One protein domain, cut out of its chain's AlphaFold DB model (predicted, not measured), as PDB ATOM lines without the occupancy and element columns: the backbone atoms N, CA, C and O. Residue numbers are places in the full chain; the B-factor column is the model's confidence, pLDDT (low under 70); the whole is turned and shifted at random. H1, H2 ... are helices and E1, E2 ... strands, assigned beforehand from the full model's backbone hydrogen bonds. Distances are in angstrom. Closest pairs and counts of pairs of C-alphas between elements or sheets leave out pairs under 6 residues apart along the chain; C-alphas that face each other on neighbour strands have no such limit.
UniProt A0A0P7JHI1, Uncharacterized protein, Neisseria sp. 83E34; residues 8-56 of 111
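What this domain is: This is residues 8 to 56 of the 111 residues of an uncharacterized protein of Neisseria sp. 83E34 (UniProt A0A0P7JHI1). The model is a long, thin loop of chain: two short strands, E1 and E2, pair side by side at one end, and one helix, H1, makes the other end. Two long stretches with no named element, residues 11 to 23 and 37 to 51, run between the two ends, the first going out to H1 and the second folding back to E2. The printed part has 49 residues, with E1, H1 and E2 in that order, and the sheet E1 - E2 is antiparallel. The class is mixed, helices and strands, though under half of the residues are in named elements. The whole is only just loose, close to extended, with a radius of gyration of the C-alphas of 14.1 A, and a rod spanning 45 by 20 by 18 A.

How they stand to each other: E1, residues 8 to 10, and E2, residues 52 to 55, are antiparallel neighbours, with 167 degrees between their directions. The C-alphas of Ile 9 and Phe 53 face each other at 4.8 A. N 8 and O 54, at 2.8 A, and N 10 and O 52, at 2.9 A, are within hydrogen-bond range. In H1, residues 24 to 36, every O i to N i+4 pair is within hydrogen-bond range.

Where its parts are: E1 begins at C-alpha 8, (-103.179, 73.283, 14.877), and is 6.6 A long from first to last C-alpha. H1 begins at C-alpha 24, (-91.819, 67.252, -16.804), and measures 18.5 A. E2 measures 10.3 A and ends at C-alpha 55, (-104.988, 78.552, 17.811).

The domain as a whole: The two C-alphas farthest apart are those of Glu 22 and Leu 55, 45.2 A, while the first and last printed C-alphas, of Glu 8 and Leu 56, are 6.5 A apart. The links from E1 to H1 and from H1 to E2 are long, with 13 and 15 residues. The printed part has no cut. Its mean pLDDT is 92.2, and no printed residue is under 70.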
ATOM      1  N   GLU A   8    -103.674  73.884  16.107       89.50
ATOM      2  CA  GLU A   8    -103.179  73.283  14.877       89.50
ATOM      3  C   GLU A   8    -101.658  73.455  14.826       89.50
ATOM      4  O   GLU A   8    -101.142  74.535  15.125       89.50
ATOM      5  N   ILE A   9    -100.958  72.382  14.460       89.06
ATOM      6  CA  ILE A   9     -99.511  72.365  14.247       89.06
ATOM      7  C   ILE A   9     -99.286  71.916  12.804       89.06
ATOM      8  O   ILE A   9     -99.789  70.860  12.413       89.06
ATOM      9  N   LYS A  10     -98.570  72.717  12.015       90.81
ATOM     10  CA  LYS A  10     -98.239  72.425  10.617       90.81
ATOM     11  C   LYS A  10     -96.735  72.427  10.417       90.81
ATOM     12  O   LYS A  10     -96.032  73.270  10.965       90.81
ATOM     13  N   GLU A  11     -96.260  71.509   9.587       91.19
ATOM     14  CA  GLU A  11     -94.855  71.417   9.210       91.19
ATOM     15  C   GLU A  11     -94.733  71.196   7.698       91.19
ATOM     16  O   GLU A  11     -95.580  70.542   7.086       91.19
ATOM     17  N   GLU A  12     -93.673  71.739   7.097       93.06
ATOM     18  CA  GLU A  12     -93.363  71.591   5.674       93.06
ATOM     19  C   GLU A  12     -92.047  70.821   5.507       93.06
ATOM     20  O   GLU A  12     -90.970  71.288   5.900       93.06
ATOM     21  N   LEU A  13     -92.144  69.635   4.903       94.06
ATOM     22  CA  LEU A  13     -90.995  68.813   4.537       94.06
ATOM     23  C   LEU A  13     -90.718  68.946   3.044       94.06
ATOM     24  O   LEU A  13     -91.636  68.826   2.230       94.06
ATOM     25  N   SER A  14     -89.458  69.165   2.678       93.56
ATOM     26  CA  SER A  14     -89.067  69.293   1.276       93.56
ATOM     27  C   SER A  14     -87.648  68.789   1.038       93.56
ATOM     28  O   SER A  14     -86.704  69.150   1.736       93.56
ATOM     29  N   ARG A  15     -87.508  67.954   0.005       93.31
ATOM     30  CA  ARG A  15     -86.246  67.384  -0.470       93.31
ATOM     31  C   ARG A  15     -86.213  67.481  -1.986       93.31
ATOM     32  O   ARG A  15     -87.158  67.072  -2.659       93.31
ATOM     33  N   VAL A  16     -85.107  67.976  -2.530       93.88
ATOM     34  CA  VAL A  16     -84.865  67.948  -3.977       93.88
ATOM     35  C   VAL A  16     -84.330  66.570  -4.351       93.88
ATOM     36  O   VAL A  16     -83.332  66.115  -3.793       93.88
ATOM     37  N   VAL A  17     -84.985  65.912  -5.303       93.75
ATOM     38  CA  VAL A  17     -84.582  64.605  -5.834       93.75
ATOM     39  C   VAL A  17     -84.331  64.709  -7.332       93.75
ATOM     40  O   VAL A  17     -84.969  65.501  -8.023       93.75
ATOM     41  N   HIS A  18     -83.388  63.919  -7.836       95.62
ATOM     42  CA  HIS A  18     -83.109  63.842  -9.265       95.62
ATOM     43  C   HIS A  18     -83.865  62.660  -9.873       95.62
ATOM     44  O   HIS A  18     -83.752  61.543  -9.370       95.62
ATOM     45  N   ILE A  19     -84.640  62.906 -10.931       95.94
ATOM     46  CA  ILE A  19     -85.445  61.892 -11.622       95.94
ATOM     47  C   ILE A  19     -85.192  61.991 -13.118       95.94
ATOM     48  O   ILE A  19     -85.330  63.059 -13.711       95.94
ATOM     49  N   GLU A  20     -84.853  60.857 -13.722       96.38
ATOM     50  CA  GLU A  20     -84.715  60.722 -15.167       96.38
ATOM     51  C   GLU A  20     -86.091  60.484 -15.810       96.38
ATOM     52  O   GLU A  20     -86.800  59.521 -15.487       96.38
ATOM     53  N   ALA A  21     -86.483  61.365 -16.729       97.31
ATOM     54  CA  ALA A  21     -87.747  61.313 -17.457       97.31
ATOM     55  C   ALA A  21     -87.626  62.037 -18.806       97.31
ATOM     56  O   ALA A  21     -86.742  62.875 -18.987       97.31
ATOM     57  N   GLU A  22     -88.514  61.725 -19.746       96.25
ATOM     58  CA  GLU A  22     -88.537  62.323 -21.084       96.25
ATOM     59  C   GLU A  22     -89.164  63.725 -21.080       96.25
ATOM     60  O   GLU A  22     -88.853  64.551 -21.939       96.25
ATOM     61  N   ASN A  23     -90.046  64.009 -20.116       97.12
ATOM     62  CA  ASN A  23     -90.740  65.288 -19.976       97.12
ATOM     63  C   ASN A  23     -91.107  65.598 -18.501       97.12
ATOM     64  O   ASN A  23     -91.018  64.713 -17.645       97.12
ATOM     65  N   PRO A  24     -91.505  66.848 -18.179       97.31
ATOM     66  CA  PRO A  24     -91.819  67.252 -16.804       97.31
ATOM     67  C   PRO A  24     -92.984  66.490 -16.159       97.31
ATOM     68  O   PRO A  24     -92.912  66.185 -14.969       97.31
ATOM     69  N   ASP A  25     -94.029  66.157 -16.920       96.12
ATOM     70  CA  ASP A  25     -95.200  65.448 -16.388       96.12
ATOM     71  C   ASP A  25     -94.823  64.022 -15.966       96.12
ATOM     72  O   ASP A  25     -95.115  63.590 -14.850       96.12
ATOM     73  N   GLU A  26     -94.058  63.322 -16.810       97.62
ATOM     74  CA  GLU A  26     -93.520  61.997 -16.497       97.62
ATOM     75  C   GLU A  26     -92.582  62.036 -15.276       97.62
ATOM     76  O   GLU A  26     -92.608  61.122 -14.448       97.62
ATOM     77  N   ALA A  27     -91.781  63.097 -15.119       97.31
ATOM     78  CA  ALA A  27     -90.925  63.267 -13.945       97.31
ATOM     79  C   ALA A  27     -91.748  63.350 -12.648       97.31
ATOM     80  O   ALA A  27     -91.397  62.711 -11.651       97.31
ATOM     81  N   ILE A  28     -92.864  64.090 -12.664       97.00
ATOM     82  CA  ILE A  28     -93.779  64.205 -11.518       97.00
ATOM     83  C   ILE A  28     -94.468  62.868 -11.231       97.00
ATOM     84  O   ILE A  28     -94.556  62.459 -10.068       97.00
ATOM     85  N   ASP A  29     -94.937  62.167 -12.261       97.19
ATOM     86  CA  ASP A  29     -95.601  60.872 -12.095       97.19
ATOM     87  C   ASP A  29     -94.650  59.808 -11.538       97.19
ATOM     88  O   ASP A  29     -95.009  59.084 -10.602       97.19
ATOM     89  N   LYS A  30     -93.402  59.772 -12.022       97.50
ATOM     90  CA  LYS A  30     -92.332  58.933 -11.460       97.50
ATOM     91  C   LYS A  30     -92.041  59.292 -10.005       97.50
ATOM     92  O   LYS A  30     -92.010  58.395  -9.165       97.50
ATOM     93  N   ALA A  31     -91.904  60.579  -9.673       96.00
ATOM     94  CA  ALA A  31     -91.694  61.025  -8.290       96.00
ATOM     95  C   ALA A  31     -92.814  60.534  -7.367       96.00
ATOM     96  O   ALA A  31     -92.568  59.983  -6.293       96.00
ATOM     97  N   ARG A  32     -94.065  60.693  -7.815       95.44
ATOM     98  CA  ARG A  32     -95.261  60.281  -7.080       95.44
ATOM     99  C   ARG A  32     -95.308  58.771  -6.883       95.44
ATOM    100  O   ARG A  32     -95.707  58.316  -5.810       95.44
ATOM    101  N   PHE A  33     -94.929  57.999  -7.900       96.06
ATOM    102  CA  PHE A  33     -94.844  56.546  -7.803       96.06
ATOM    103  C   PHE A  33     -93.801  56.121  -6.766       96.06
ATOM    104  O   PHE A  33     -94.158  55.407  -5.833       96.06
ATOM    105  N   LEU A  34     -92.571  56.638  -6.861       95.88
ATOM    106  CA  LEU A  34     -91.479  56.344  -5.923       95.88
ATOM    107  C   LEU A  34     -91.826  56.732  -4.479       95.88
ATOM    108  O   LEU A  34     -91.484  56.020  -3.534       95.88
ATOM    109  N   TYR A  35     -92.552  57.837  -4.295       94.56
ATOM    110  CA  TYR A  35     -93.038  58.243  -2.979       94.56
ATOM    111  C   TYR A  35     -94.111  57.286  -2.437       94.56
ATOM    112  O   TYR A  35     -94.071  56.876  -1.277       94.56
ATOM    113  N   LYS A  36     -95.055  56.856  -3.287       93.25
ATOM    114  CA  LYS A  36     -96.088  55.871  -2.920       93.25
ATOM    115  C   LYS A  36     -95.504  54.495  -2.599       93.25
ATOM    116  O   LYS A  36     -96.011  53.830  -1.695       93.25
ATOM    117  N   THR A  37     -94.464  54.066  -3.313       95.56
ATOM    118  CA  THR A  37     -93.763  52.795  -3.061       95.56
ATOM    119  C   THR A  37     -92.746  52.882  -1.925       95.56
ATOM    120  O   THR A  37     -92.183  51.856  -1.550       95.56
ATOM    121  N   LYS A  38     -92.583  54.066  -1.309       91.50
ATOM    122  CA  LYS A  38     -91.642  54.357  -0.214       91.50
ATOM    123  C   LYS A  38     -90.166  54.217  -0.598       91.50
ATOM    124  O   LYS A  38     -89.324  54.044   0.277       91.50
ATOM    125  N   GLU A  39     -89.844  54.309  -1.885       91.44
ATOM    126  CA  GLU A  39     -88.457  54.386  -2.360       91.44
ATOM    127  C   GLU A  39     -87.853  55.771  -2.104       91.44
ATOM    128  O   GLU A  39     -86.673  55.893  -1.785       91.44
ATOM    129  N   ILE A  40     -88.684  56.815  -2.171       90.00
ATOM    130  CA  ILE A  40     -88.359  58.162  -1.696       90.00
ATOM    131  C   ILE A  40     -89.294  58.457  -0.530       90.00
ATOM    132  O   ILE A  40     -90.511  58.421  -0.686       90.00
ATOM    133  N   MET A  41     -88.745  58.755   0.643       92.62
ATOM    134  CA  MET A  41     -89.528  59.120   1.821       92.62
ATOM    135  C   MET A  41     -88.900  60.343   2.479       92.62
ATOM    136  O   MET A  41     -87.678  60.400   2.636       92.62
ATOM    137  N   LEU A  42     -89.749  61.315   2.806       94.69
ATOM    138  CA  LEU A  42     -89.360  62.483   3.581       94.69
ATOM    139  C   LEU A  42     -89.366  62.116   5.065       94.69
ATOM    140  O   LEU A  42     -90.241  61.375   5.525       94.69
ATOM    141  N   ASP A  43     -88.400  62.638   5.799       92.56
ATOM    142  CA  ASP A  43     -88.238  62.416   7.229       92.56
ATOM    143  C   ASP A  43     -87.845  63.715   7.943       92.56
ATOM    144  O   ASP A  43     -87.717  64.768   7.330       92.56
ATOM    145  N   ALA A  44     -87.647  63.655   9.260       90.88
ATOM    146  CA  ALA A  44     -87.362  64.835  10.075       90.88
ATOM    147  C   ALA A  44     -86.107  65.629   9.653       90.88
ATOM    148  O   ALA A  44     -85.931  66.764  10.083       90.88
ATOM    149  N   SER A  45     -85.214  65.071   8.833       90.62
ATOM    150  CA  SER A  45     -84.089  65.821   8.265       90.62
ATOM    151  C   SER A  45     -84.488  66.758   7.117       90.62
ATOM    152  O   SER A  45     -83.723  67.662   6.792       90.62
ATOM    153  N   ASP A  46     -85.686  66.601   6.548       93.75
ATOM    154  CA  ASP A  46     -86.199  67.403   5.427       93.75
ATOM    155  C   ASP A  46     -87.049  68.597   5.861       93.75
ATOM    156  O   ASP A  46     -87.724  69.215   5.031       93.75
ATOM    157  N   PHE A  47     -87.064  68.931   7.152       91.38
ATOM    158  CA  PHE A  47     -87.725  70.147   7.611       91.38
ATOM    159  C   PHE A  47     -87.040  71.369   7.013       91.38
ATOM    160  O   PHE A  47     -85.857  71.621   7.238       91.38
ATOM    161  N   THR A  48     -87.806  72.150   6.258       81.12
ATOM    162  CA  THR A  48     -87.278  73.348   5.591       81.12
ATOM    163  C   THR A  48     -87.644  74.642   6.303       81.12
ATOM    164  O   THR A  48     -87.056  75.687   6.017       81.12
ATOM    165  N   LYS A  49     -88.594  74.584   7.244       82.62
ATOM    166  CA  LYS A  49     -89.114  75.728   7.999       82.62
ATOM    167  C   LYS A  49     -89.399  75.338   9.445       82.62
ATOM    168  O   LYS A  49     -89.542  74.159   9.765       82.62
ATOM    169  N   GLU A  50     -89.491  76.347  10.306       83.81
ATOM    170  CA  GLU A  50     -90.031  76.172  11.652       83.81
ATOM    171  C   GLU A  50     -91.498  75.726  11.578       83.81
ATOM    172  O   GLU A  50     -92.231  76.125  10.671       83.81
ATOM    173  N   ALA A  51     -91.918  74.895  12.531       85.25
ATOM    174  CA  ALA A  51     -93.306  74.470  12.638       85.25
ATOM    175  C   ALA A  51     -94.218  75.677  12.907       85.25
ATOM    176  O   ALA A  51     -93.920  76.532  13.745       85.25
ATOM    177  N   GLU A  52     -95.351  75.733  12.217       86.75
ATOM    178  CA  GLU A  52     -96.362  76.762  12.420       86.75
ATOM    179  C   GLU A  52     -97.374  76.302  13.472       86.75
ATOM    180  O   GLU A  52     -97.907  75.193  13.404       86.75
ATOM    181  N   PHE A  53     -97.673  77.181  14.432       89.12
ATOM    182  CA  PHE A  53     -98.615  76.920  15.519       89.12
ATOM    183  C   PHE A  53     -99.744  77.940  15.474       89.12
ATOM    184  O   PHE A  53     -99.505  79.141  15.604       89.12
ATOM    185  N   SER A  54    -100.979  77.469  15.339       84.44
ATOM    186  CA  SER A  54    -102.153  78.340  15.281       84.44
ATOM    187  C   SER A  54    -103.228  77.876  16.254       84.44
ATOM    188  O   SER A  54    -103.565  76.696  16.330       84.44
ATOM    189  N   LEU A  55    -103.791  78.814  17.017       84.75
ATOM    190  CA  LEU A  55    -104.988  78.552  17.811       84.75
ATOM    191  C   LEU A  55    -106.186  78.501  16.874       84.75
ATOM    192  O   LEU A  55    -106.534  79.514  16.277       84.75
ATOM    193  N   LEU A  56    -106.867  77.359  16.823       74.12
ATOM    194  CA  LEU A  56    -108.135  77.251  16.114       74.12
ATOM    195  C   LEU A  56    -109.208  77.966  16.941       74.12
ATOM    196  O   LEU A  56    -109.896  77.372  17.773       74.12
TER     197      LEU A  56